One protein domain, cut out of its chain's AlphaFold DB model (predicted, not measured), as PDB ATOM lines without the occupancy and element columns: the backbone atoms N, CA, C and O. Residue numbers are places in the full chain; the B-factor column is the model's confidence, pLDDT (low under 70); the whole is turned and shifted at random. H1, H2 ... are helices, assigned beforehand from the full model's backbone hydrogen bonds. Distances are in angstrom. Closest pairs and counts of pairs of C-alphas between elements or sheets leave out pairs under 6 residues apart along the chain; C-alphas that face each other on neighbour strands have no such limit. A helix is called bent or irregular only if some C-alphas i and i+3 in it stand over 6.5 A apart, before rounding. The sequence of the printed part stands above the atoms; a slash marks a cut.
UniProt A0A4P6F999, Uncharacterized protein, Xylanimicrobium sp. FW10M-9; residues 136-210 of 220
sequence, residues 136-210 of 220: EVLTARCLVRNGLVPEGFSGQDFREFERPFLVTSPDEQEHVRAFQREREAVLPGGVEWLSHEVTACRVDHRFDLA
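AT A GLANCE: This is residues 136 to 210 of the 220 residues of an uncharacterized protein of Xylanimicrobium sp. FW10M-9 (UniProt A0A4P6F999). Four helices make a loosely joined loop: H1 and H2 meet near their first residues at a corner, H3 folds back past H2 after a tight turn, and H4 runs away from the last part of H3 to cross H1 at nearly a right angle. The long axis runs from Asp 171 in H3, at one extreme, to Ala 210, just after H4, at the other. The printed part has 75 residues with four named helices, H1, H2, H3 and H4 in that order, and no named strand; the class is all helix. The whole is compact, with a radius of gyration of the C-alphas of 12.8 A, yet elongated, spanning 41 by 24 by 20 A.

HOW THE PARTS SIT: H1, residues 136 to 145, touches H2, residues 155 to 166, with residues 155 to 159 of H2 alone. Their closest C-alphas are those of Val 137 and Gly 155, 4.0 A apart. H1 and H2 run opposite ways at a steep tilt of 69 degrees, only just short of about perpendicular. H3, residues 170 to 183, is close to H2 but not clearly touching; their closest C-alphas, those of Pro 164 and Val 176, are 5.1 A apart. H2 and H3 run opposite ways at a steep tilt of 40 degrees. H4, residues 190 to 207, only just touches H3, with 3 pairs of C-alphas within 8 A; the closest are those of Gln 180 and Val 191, 7.1 A apart. H3 and H4 are about perpendicular, at 87 degrees. H4 also touches H1, with residues 197 to 205 alone, about perpendicular at 77 degrees; their closest C-alphas, those of Cys 142 and Cys 201, are 5.8 A apart. H2 and H4 are near each other, and H1 and H3 are apart. Every O i to N i+4 pair is within hydrogen-bond range in H1, against 5 of 8 in H2, 8 of 10 in H3 and 12 of 14 in H4.

IN THESE COORDINATES: H1 begins at C-alpha 136, (200.821, 233.241, 273.644), and is 14.0 A long from first to last C-alpha. H2 is 16.4 A long and only just irregular: C-alphas 161 and 164 are 6.7 A apart. H3 is 20.2 A long and begins at C-alpha 170, (200.398, 252.613, 290.497). H4, the longest, measures 25.7 A and ends at C-alpha 207, (214.814, 224.698, 271.895).

THE WHOLE: The two C-alphas farthest apart, those of Asp 171 and Ala 210, are 41.7 A apart. The printed part has no cut. The link from H2 to H3 is tight, those from H1 to H2 and from H3 to H4 are short, and no link is long. The mean pLDDT of the printed part is 71.8; 35 residues are under 70, among them residues 182 to 196 and 202 to 210.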
ATOM      1  N   GLU A 136     201.693 233.524 272.508       88.38
ATOM      2  CA  GLU A 136     200.821 233.241 273.644       88.38
ATOM      3  C   GLU A 136     200.041 231.944 273.453       88.38
ATOM      4  O   GLU A 136     199.774 231.232 274.418       88.38
ATOM      5  N   VAL A 137     199.696 231.603 272.206       90.62
ATOM      6  CA  VAL A 137     199.050 230.327 271.870       90.62
ATOM      7  C   VAL A 137     200.029 229.177 272.064       90.62
ATOM      8  O   VAL A 137     199.659 228.162 272.659       90.62
ATOM      9  N   LEU A 138     201.268 229.342 271.598       87.19
ATOM     10  CA  LEU A 138     202.325 228.350 271.784       87.19
ATOM     11  C   LEU A 138     202.596 228.136 273.278       87.19
ATOM     12  O   LEU A 138     202.460 227.016 273.771       87.19
ATOM     13  N   THR A 139     202.836 229.222 274.015       85.56
ATOM     14  CA  THR A 139     203.144 229.176 275.449       85.56
ATOM     15  C   THR A 139     202.003 228.554 276.250       85.56
ATOM     16  O   THR A 139     202.240 227.652 277.050       85.56
ATOM     17  N   ALA A 140     200.747 228.942 275.995       89.06
ATOM     18  CA  ALA A 140     199.592 228.316 276.641       89.06
ATOM     19  C   ALA A 140     199.523 226.805 276.366       89.06
ATOM     20  O   ALA A 140     199.316 226.022 277.292       89.06
ATOM     21  N   ARG A 141     199.771 226.377 275.120       90.00
ATOM     22  CA  ARG A 141     199.808 224.955 274.744       90.00
ATOM     23  C   ARG A 141     200.910 224.198 275.493       90.00
ATOM     24  O   ARG A 141     200.666 223.076 275.933       90.00
ATOM     25  N   CYS A 142     202.091 224.794 275.666       87.62
ATOM     26  CA  CYS A 142     203.173 224.200 276.456       87.62
ATOM     27  C   CYS A 142     202.802 224.060 277.936       87.62
ATOM     28  O   CYS A 142     202.996 222.991 278.516       87.62
ATOM     29  N   LEU A 143     202.212 225.099 278.530       86.19
ATOM     30  CA  LEU A 143     201.781 225.065 279.927       86.19
ATOM     31  C   LEU A 143     200.734 223.967 280.161       86.19
ATOM     32  O   LEU A 143     200.822 223.231 281.144       86.19
ATOM     33  N   VAL A 144     199.769 223.820 279.242       89.19
ATOM     34  CA  VAL A 144     198.760 222.749 279.290       89.19
ATOM     35  C   VAL A 144     199.423 221.377 279.190       89.19
ATOM     36  O   VAL A 144     199.156 220.498 280.006       89.19
ATOM     37  N   ARG A 145     200.316 221.191 278.210       88.88
ATOM     38  CA  ARG A 145     201.010 219.917 277.963       88.88
ATOM     39  C   ARG A 145     201.824 219.449 279.170       88.88
ATOM     40  O   ARG A 145     201.872 218.252 279.435       88.88
ATOM     41  N   ASN A 146     202.434 220.380 279.898       86.44
ATOM     42  CA  ASN A 146     203.210 220.092 281.106       86.44
ATOM     43  C   ASN A 146     202.347 219.993 282.379       86.44
ATOM     44  O   ASN A 146     202.879 219.804 283.469       86.44
ATOM     45  N   GLY A 147     201.018 220.113 282.268       85.50
ATOM     46  CA  GLY A 147     200.102 220.033 283.409       85.50
ATOM     47  C   GLY A 147     200.228 221.202 284.389       85.50
ATOM     48  O   GLY A 147     199.796 221.089 285.535       85.50
ATOM     49  N   LEU A 148     200.824 222.317 283.955       85.38
ATOM     50  CA  LEU A 148     201.058 223.509 284.775       85.38
ATOM     51  C   LEU A 148     199.797 224.379 284.888       85.38
ATOM     52  O   LEU A 148     199.650 225.169 285.819       85.38
ATOM     53  N   VAL A 149     198.880 224.225 283.931       84.75
ATOM     54  CA  VAL A 149     197.578 224.897 283.855       84.75
ATOM     55  C   VAL A 149     196.500 223.905 283.380       84.75
ATOM     56  O   VAL A 149     196.838 222.870 282.802       84.75
ATOM     57  N   PRO A 150     195.198 224.183 283.594       87.88
ATOM     58  CA  PRO A 150     194.111 223.301 283.148       87.88
ATOM     59  C   PRO A 150     194.036 223.140 281.619       87.88
ATOM     60  O   PRO A 150     194.348 224.079 280.897       87.88
ATOM     61  N   GLU A 151     193.503 222.014 281.119       88.50
ATOM     62  CA  GLU A 151     193.412 221.682 279.674       88.50
ATOM     63  C   GLU A 151     192.681 222.716 278.793       88.50
ATOM     64  O   GLU A 151     192.849 222.722 277.576       88.50
ATOM     65  N   GLY A 152     191.877 223.599 279.390       89.25
ATOM     66  CA  GLY A 152     191.182 224.683 278.689       89.25
ATOM     67  C   GLY A 152     191.954 226.002 278.605       89.25
ATOM     68  O   GLY A 152     191.423 226.956 278.045       89.25
ATOM     69  N   PHE A 153     193.160 226.085 279.175       88.62
ATOM     70  CA  PHE A 153     193.945 227.316 279.199       88.62
ATOM     71  C   PHE A 153     194.407 227.703 277.787       88.62
ATOM     72  O   PHE A 153     195.090 226.943 277.101       88.62
ATOM     73  N   SER A 154     194.023 228.898 277.350       92.19
ATOM     74  CA  SER A 154     194.236 229.405 275.997       92.19
ATOM     75  C   SER A 154     195.297 230.508 275.941       92.19
ATOM     76  O   SER A 154     195.688 231.090 276.953       92.19
ATOM     77  N   GLY A 155     195.725 230.872 274.728       88.62
ATOM     78  CA  GLY A 155     196.608 232.028 274.537       88.62
ATOM     79  C   GLY A 155     195.981 233.356 274.982       88.62
ATOM     80  O   GLY A 155     196.699 234.282 275.348       88.62
ATOM     81  N   GLN A 156     194.647 233.464 275.008       90.69
ATOM     82  CA  GLN A 156     193.983 234.632 275.591       90.69
ATOM     83  C   GLN A 156     194.144 234.655 277.115       90.69
ATOM     84  O   GLN A 156     194.512 235.693 277.662       90.69
ATOM     85  N   ASP A 157     193.945 233.517 277.780       86.25
ATOM     86  CA  ASP A 157     194.122 233.407 279.233       86.25
ATOM     87  C   ASP A 157     195.573 233.690 279.648       86.25
ATOM     88  O   ASP A 157     195.829 234.222 280.737       86.25
ATOM     89  N   PHE A 158     196.523 233.355 278.767       85.81
ATOM     90  CA  PHE A 158     197.930 233.708 278.905       85.81
ATOM     91  C   PHE A 158     198.176 235.212 278.734       85.81
ATOM     92  O   PHE A 158     198.783 235.821 279.606       85.81
ATOM     93  N   ARG A 159     197.649 235.862 277.688       86.81
ATOM     94  CA  ARG A 159     197.759 237.329 277.552       86.81
ATOM     95  C   ARG A 159     197.186 238.067 278.757       86.81
ATOM     96  O   ARG A 159     197.774 239.029 279.245       86.81
ATOM     97  N   GLU A 160     196.040 237.617 279.253       83.00
ATOM     98  CA  GLU A 160     195.422 238.188 280.448       83.00
ATOM     99  C   GLU A 160     196.257 237.913 281.706       83.00
ATOM    100  O   GLU A 160     196.338 238.780 282.576       83.00
ATOM    101  N   PHE A 161     196.928 236.753 281.781       79.06
ATOM    102  CA  PHE A 161     197.907 236.440 282.828       79.06
ATOM    103  C   PHE A 161     199.103 237.394 282.819       79.06
ATOM    104  O   PHE A 161     199.540 237.827 283.883       79.06
ATOM    105  N   GLU A 162     199.628 237.707 281.633       76.81
ATOM    106  CA  GLU A 162     200.848 238.496 281.475       76.81
ATOM    107  C   GLU A 162     200.623 240.003 281.554       76.81
ATOM    108  O   GLU A 162     201.526 240.735 281.962       76.81
ATOM    109  N   ARG A 163     199.418 240.481 281.219       73.81
ATOM    110  CA  ARG A 163     199.064 241.906 281.265       73.81
ATOM    111  C   ARG A 163     199.533 242.597 282.560       73.81
ATOM    112  O   ARG A 163     200.129 243.665 282.454       73.81
ATOM    113  N   PRO A 164     199.357 242.006 283.755       66.56
ATOM    114  CA  PRO A 164     199.949 242.485 284.994       66.56
ATOM    115  C   PRO A 164     201.417 242.894 285.024       66.56
ATOM    116  O   PRO A 164     201.766 243.828 285.741       66.56
ATOM    117  N   PHE A 165     202.276 242.207 284.282       62.44
ATOM    118  CA  PHE A 165     203.715 242.451 284.294       62.44
ATOM    119  C   PHE A 165     204.133 243.601 283.371       62.44
ATOM    120  O   PHE A 165     205.257 244.085 283.466       62.44
ATOM    121  N   LEU A 166     203.227 244.064 282.508       62.44
ATOM    122  CA  LEU A 166     203.439 245.194 281.598       62.44
ATOM    123  C   LEU A 166     202.920 246.519 282.181       62.44
ATOM    124  O   LEU A 166     203.119 247.588 281.606       62.44
ATOM    125  N   VAL A 167     202.250 246.450 283.333       62.56
ATOM    126  CA  VAL A 167     201.645 247.590 284.014       62.56
ATOM    127  C   VAL A 167     202.689 248.325 284.850       62.56
ATOM    128  O   VAL A 167     203.194 247.813 285.849       62.56
ATOM    129  N   THR A 168     202.986 249.565 284.468       61.38
ATOM    130  CA  THR A 168     203.966 250.412 285.166       61.38
ATOM    131  C   THR A 168     203.324 251.462 286.074       61.38
ATOM    132  O   THR A 168     204.016 252.035 286.917       61.38
ATOM    133  N   SER A 169     202.011 251.702 285.960       74.94
ATOM    134  CA  SER A 169     201.328 252.753 286.720       74.94
ATOM    135  C   SER A 169     200.766 252.252 288.072       74.94
ATOM    136  O   SER A 169     200.268 251.126 288.154       74.94
ATOM    137  N   PRO A 170     200.831 253.049 289.162       74.12
ATOM    138  CA  PRO A 170     200.398 252.613 290.497       74.12
ATOM    139  C   PRO A 170     198.922 252.198 290.604       74.12
ATOM    140  O   PRO A 170     198.618 251.209 291.270       74.12
ATOM    141  N   ASP A 171     198.015 252.909 289.930       72.94
ATOM    142  CA  ASP A 171     196.560 252.654 289.990       72.94
ATOM    143  C   ASP A 171     196.176 251.323 289.317       72.94
ATOM    144  O   ASP A 171     195.195 250.649 289.641       72.94
ATOM    145  N   GLU A 172     197.002 250.918 288.371       66.50
ATOM    146  CA  GLU A 172     196.816 249.759 287.521       66.50
ATOM    147  C   GLU A 172     197.473 248.530 288.193       66.50
ATOM    148  O   GLU A 172     196.951 247.417 288.102       66.50
ATOM    149  N   GLN A 173     198.512 248.734 289.025       68.50
ATOM    150  CA  GLN A 173     199.061 247.706 289.924       68.50
ATOM    151  C   GLN A 173     198.041 247.199 290.959       68.50
ATOM    152  O   GLN A 173     198.126 246.046 291.388       68.50
ATOM    153  N   GLU A 174     197.077 248.015 291.391       73.06
ATOM    154  CA  GLU A 174     196.036 247.558 292.320       73.06
ATOM    155  C   GLU A 174     195.081 246.554 291.651       73.06
ATOM    156  O   GLU A 174     194.768 245.512 292.237       73.06
ATOM    157  N   HIS A 175     194.718 246.800 290.387       66.19
ATOM    158  CA  HIS A 175     193.954 245.857 289.562       66.19
ATOM    159  C   HIS A 175     194.721 244.556 289.320       66.19
ATOM    160  O   HIS A 175     194.150 243.469 289.402       66.19
ATOM    161  N   VAL A 176     196.027 244.655 289.090       64.56
ATOM    162  CA  VAL A 176     196.928 243.505 288.972       64.56
ATOM    163  C   VAL A 176     196.922 242.648 290.229       64.56
ATOM    164  O   VAL A 176     196.726 241.439 290.145       64.56
ATOM    165  N   ARG A 177     197.084 243.259 291.406       70.12
ATOM    166  CA  ARG A 177     197.082 242.523 292.677       70.12
ATOM    167  C   ARG A 177     195.725 241.882 292.958       70.12
ATOM    168  O   ARG A 177     195.677 240.805 293.543       70.12
ATOM    169  N   ALA A 178     194.625 242.525 292.565       70.38
ATOM    170  CA  ALA A 178     193.293 241.934 292.667       70.38
ATOM    171  C   ALA A 178     193.155 240.692 291.773       70.38
ATOM    172  O   ALA A 178     192.755 239.639 292.260       70.38
ATOM    173  N   PHE A 179     193.592 240.789 290.518       65.88
ATOM    174  CA  PHE A 179     193.586 239.683 289.563       65.88
ATOM    175  C   PHE A 179     194.496 238.514 289.980       65.88
ATOM    176  O   PHE A 179     194.112 237.352 289.872       65.88
ATOM    177  N   GLN A 180     195.684 238.801 290.520       67.38
ATOM    178  CA  GLN A 180     196.596 237.776 291.040       67.38
ATOM    179  C   GLN A 180     195.966 236.982 292.192       67.38
ATOM    180  O   GLN A 180     196.049 235.757 292.191       67.38
ATOM    181  N   ARG A 181     195.260 237.649 293.118       71.50
ATOM    182  CA  ARG A 181     194.542 236.980 294.219       71.50
ATOM    183  C   ARG A 181     193.424 236.059 293.729       71.50
ATOM    184  O   ARG A 181     193.206 235.004 294.313       71.50
ATOM    185  N   GLU A 182     192.719 236.438 292.666       67.38
ATOM    186  CA  GLU A 182     191.692 235.583 292.056       67.38
ATOM    187  C   GLU A 182     192.309 234.358 291.363       67.38
ATOM    188  O   GLU A 182     191.736 233.270 291.398       67.38
ATOM    189  N   ARG A 183     193.504 234.509 290.776       64.69
ATOM    190  CA  ARG A 183     194.186 233.440 290.032       64.69
ATOM    191  C   ARG A 183     195.072 232.524 290.865       64.69
ATOM    192  O   ARG A 183     195.290 231.393 290.439       64.69
ATOM    193  N   GLU A 184     195.511 232.932 292.054       64.62
ATOM    194  CA  GLU A 184     196.134 232.028 293.037       64.62
ATOM    195  C   GLU A 184     195.216 230.848 293.402       64.62
ATOM    196  O   GLU A 184     195.698 229.776 293.751       64.62
ATOM    197  N   ALA A 185     193.896 231.002 293.251       61.50
ATOM    198  CA  ALA A 185     192.943 229.907 293.419       61.50
ATOM    199  C   ALA A 185     192.941 228.896 292.250       61.50
ATOM    200  O   ALA A 185     192.440 227.784 292.408       61.50
ATOM    201  N   VAL A 186     193.473 229.277 291.083       60.66
ATOM    202  CA  VAL A 186     193.462 228.484 289.839       60.66
ATOM    203  C   VAL A 186     194.837 227.875 289.537       60.66
ATOM    204  O   VAL A 186     194.909 226.839 288.881       60.66
ATOM    205  N   LEU A 187     195.922 228.491 290.016       61.22
ATOM    206  CA  LEU A 187     197.299 228.109 289.696       61.22
ATOM    207  C   LEU A 187     198.049 227.667 290.966       61.22
ATOM    208  O   LEU A 187     198.344 228.509 291.820       61.22
ATOM    209  N   PRO A 188     198.368 226.369 291.124       55.38
ATOM    210  CA  PRO A 188     199.096 225.891 292.292       55.38
ATOM    211  C   PRO A 188     200.511 226.493 292.313       55.38
ATOM    212  O   PRO A 188     201.301 226.243 291.414       55.38
ATOM    213  N   GLY A 189     200.830 227.289 293.341       58.12
ATOM    214  CA  GLY A 189     202.165 227.883 293.532       58.12
ATOM    215  C   GLY A 189     202.273 229.386 293.253       58.12
ATOM    216  O   GLY A 189     203.325 229.973 293.504       58.12
ATOM    217  N   GLY A 190     201.192 230.031 292.807       60.97
ATOM    218  CA  GLY A 190     201.161 231.478 292.597       60.97
ATOM    219  C   GLY A 190     201.961 231.955 291.379       60.97
ATOM    220  O   GLY A 190     202.415 231.186 290.536       60.97
ATOM    221  N   VAL A 191     202.084 233.276 291.264       58.75
ATOM    222  CA  VAL A 191     202.550 233.979 290.055       58.75
ATOM    223  C   VAL A 191     204.074 233.887 289.865       58.75
ATOM    224  O   VAL A 191     204.563 233.911 288.738       58.75
ATOM    225  N   GLU A 192     204.825 233.748 290.958       60.41
ATOM    226  CA  GLU A 192     206.293 233.698 290.953       60.41
ATOM    227  C   GLU A 192     206.816 232.355 290.415       60.41
ATOM    228  O   GLU A 192     207.735 232.339 289.598       60.41
ATOM    229  N   TRP A 193     206.160 231.239 290.761       59.78
ATOM    230  CA  TRP A 193     206.465 229.906 290.220       59.78
ATOM    231  C   TRP A 193     206.259 229.839 288.699       59.78
ATOM    232  O   TRP A 193     207.108 229.327 287.970       59.78
ATOM    233  N   LEU A 194     205.185 230.457 288.206       64.12
ATOM    234  CA  LEU A 194     204.891 230.527 286.775       64.12
ATOM    235  C   LEU A 194     205.950 231.289 285.978       64.12
ATOM    236  O   LEU A 194     206.104 231.003 284.805       64.12
ATOM    237  N   SER A 195     206.710 232.216 286.561       66.50
ATOM    238  CA  SER A 195     207.727 232.960 285.800       66.50
ATOM    239  C   SER A 195     208.868 232.065 285.292       66.50
ATOM    240  O   SER A 195     209.280 232.189 284.135       66.50
ATOM    241  N   HIS A 196     209.331 231.115 286.110       66.25
ATOM    242  CA  HIS A 196     210.345 230.137 285.713       66.25
ATOM    243  C   HIS A 196     209.789 229.131 284.714       66.25
ATOM    244  O   HIS A 196     210.445 228.852 283.718       66.25
ATOM    245  N   GLU A 197     208.567 228.647 284.926       72.69
ATOM    246  CA  GLU A 197     207.939 227.669 284.032       72.69
ATOM    247  C   GLU A 197     207.502 228.284 282.695       72.69
ATOM    248  O   GLU A 197     207.584 227.649 281.652       72.69
ATOM    249  N   VAL A 198     207.089 229.553 282.685       71.56
ATOM    250  CA  VAL A 198     206.829 230.319 281.458       71.56
ATOM    251  C   VAL A 198     208.131 230.582 280.723       71.56
ATOM    252  O   VAL A 198     208.161 230.467 279.503       71.56
ATOM    253  N   THR A 199     209.214 230.890 281.442       71.62
ATOM    254  CA  THR A 199     210.544 230.984 280.831       71.62
ATOM    255  C   THR A 199     210.944 229.637 280.247       71.62
ATOM    256  O   THR A 199     211.354 229.601 279.097       71.62
ATOM    257  N   ALA A 200     210.743 228.536 280.974       71.62
ATOM    258  CA  ALA A 200     210.972 227.190 280.473       71.62
ATOM    259  C   ALA A 200     210.123 226.928 279.233       71.62
ATOM    260  O   ALA A 200     210.700 226.582 278.229       71.62
ATOM    261  N   CYS A 201     208.820 227.210 279.210       74.94
ATOM    262  CA  CYS A 201     207.994 227.038 278.013       74.94
ATOM    263  C   CYS A 201     208.401 227.956 276.848       74.94
ATOM    264  O   CYS A 201     208.397 227.518 275.703       74.94
ATOM    265  N   ARG A 202     208.805 229.207 277.097       69.12
ATOM    266  CA  ARG A 202     209.324 230.125 276.063       69.12
ATOM    267  C   ARG A 202     210.664 229.657 275.495       69.12
ATOM    268  O   ARG A 202     210.902 229.762 274.295       69.12
ATOM    269  N   VAL A 203     211.534 229.147 276.361       58.41
ATOM    270  CA  VAL A 203     212.846 228.589 276.022       58.41
ATOM    271  C   VAL A 203     212.664 227.241 275.323       58.41
ATOM    272  O   VAL A 203     213.237 227.043 274.268       58.41
ATOM    273  N   ASP A 204     211.790 226.369 275.805       53.50
ATOM    274  CA  ASP A 204     211.399 225.097 275.196       53.50
ATOM    275  C   ASP A 204     210.770 225.351 273.818       53.50
ATOM    276  O   ASP A 204     211.102 224.684 272.859       53.50
ATOM    277  N   HIS A 205     210.016 226.428 273.588       51.03
ATOM    278  CA  HIS A 205     209.657 226.800 272.210       51.03
ATOM    279  C   HIS A 205     210.849 227.231 271.344       51.03
ATOM    280  O   HIS A 205     210.841 226.971 270.148       51.03
ATOM    281  N   ARG A 206     211.896 227.843 271.903       49.69
ATOM    282  CA  ARG A 206     213.135 228.113 271.150       49.69
ATOM    283  C   ARG A 206     214.023 226.870 270.977       49.69
ATOM    284  O   ARG A 206     214.794 226.834 270.026       49.69
ATOM    285  N   PHE A 207     213.919 225.865 271.849       39.53
ATOM    286  CA  PHE A 207     214.814 224.698 271.895       39.53
ATOM    287  C   PHE A 207     214.179 223.386 271.402       39.53
ATOM    288  O   PHE A 207     214.835 222.657 270.673       39.53
ATOM    289  N   ASP A 208     212.920 223.103 271.720       40.78
ATOM    290  CA  ASP A 208     212.127 221.932 271.300       40.78
ATOM    291  C   ASP A 208     211.691 222.048 269.820       40.78
ATOM    292  O   ASP A 208     211.494 221.046 269.132       40.78
ATOM    293  N   LEU A 209     211.624 223.276 269.282       43.19
ATOM    294  CA  LEU A 209     211.448 223.533 267.843       43.19
ATOM    295  C   LEU A 209     212.770 223.433 267.051       43.19
ATOM    296  O   LEU A 209     212.736 223.252 265.837       43.19
ATOM    297  N   ALA A 210     213.917 223.473 267.739       39.75
ATOM    298  CA  ALA A 210     215.247 223.215 267.176       39.75
ATOM    299  C   ALA A 210     215.713 221.759 267.405       39.75
ATOM    300  O   ALA A 210     216.498 221.207 266.644       39.75
TER     301      ALA A 210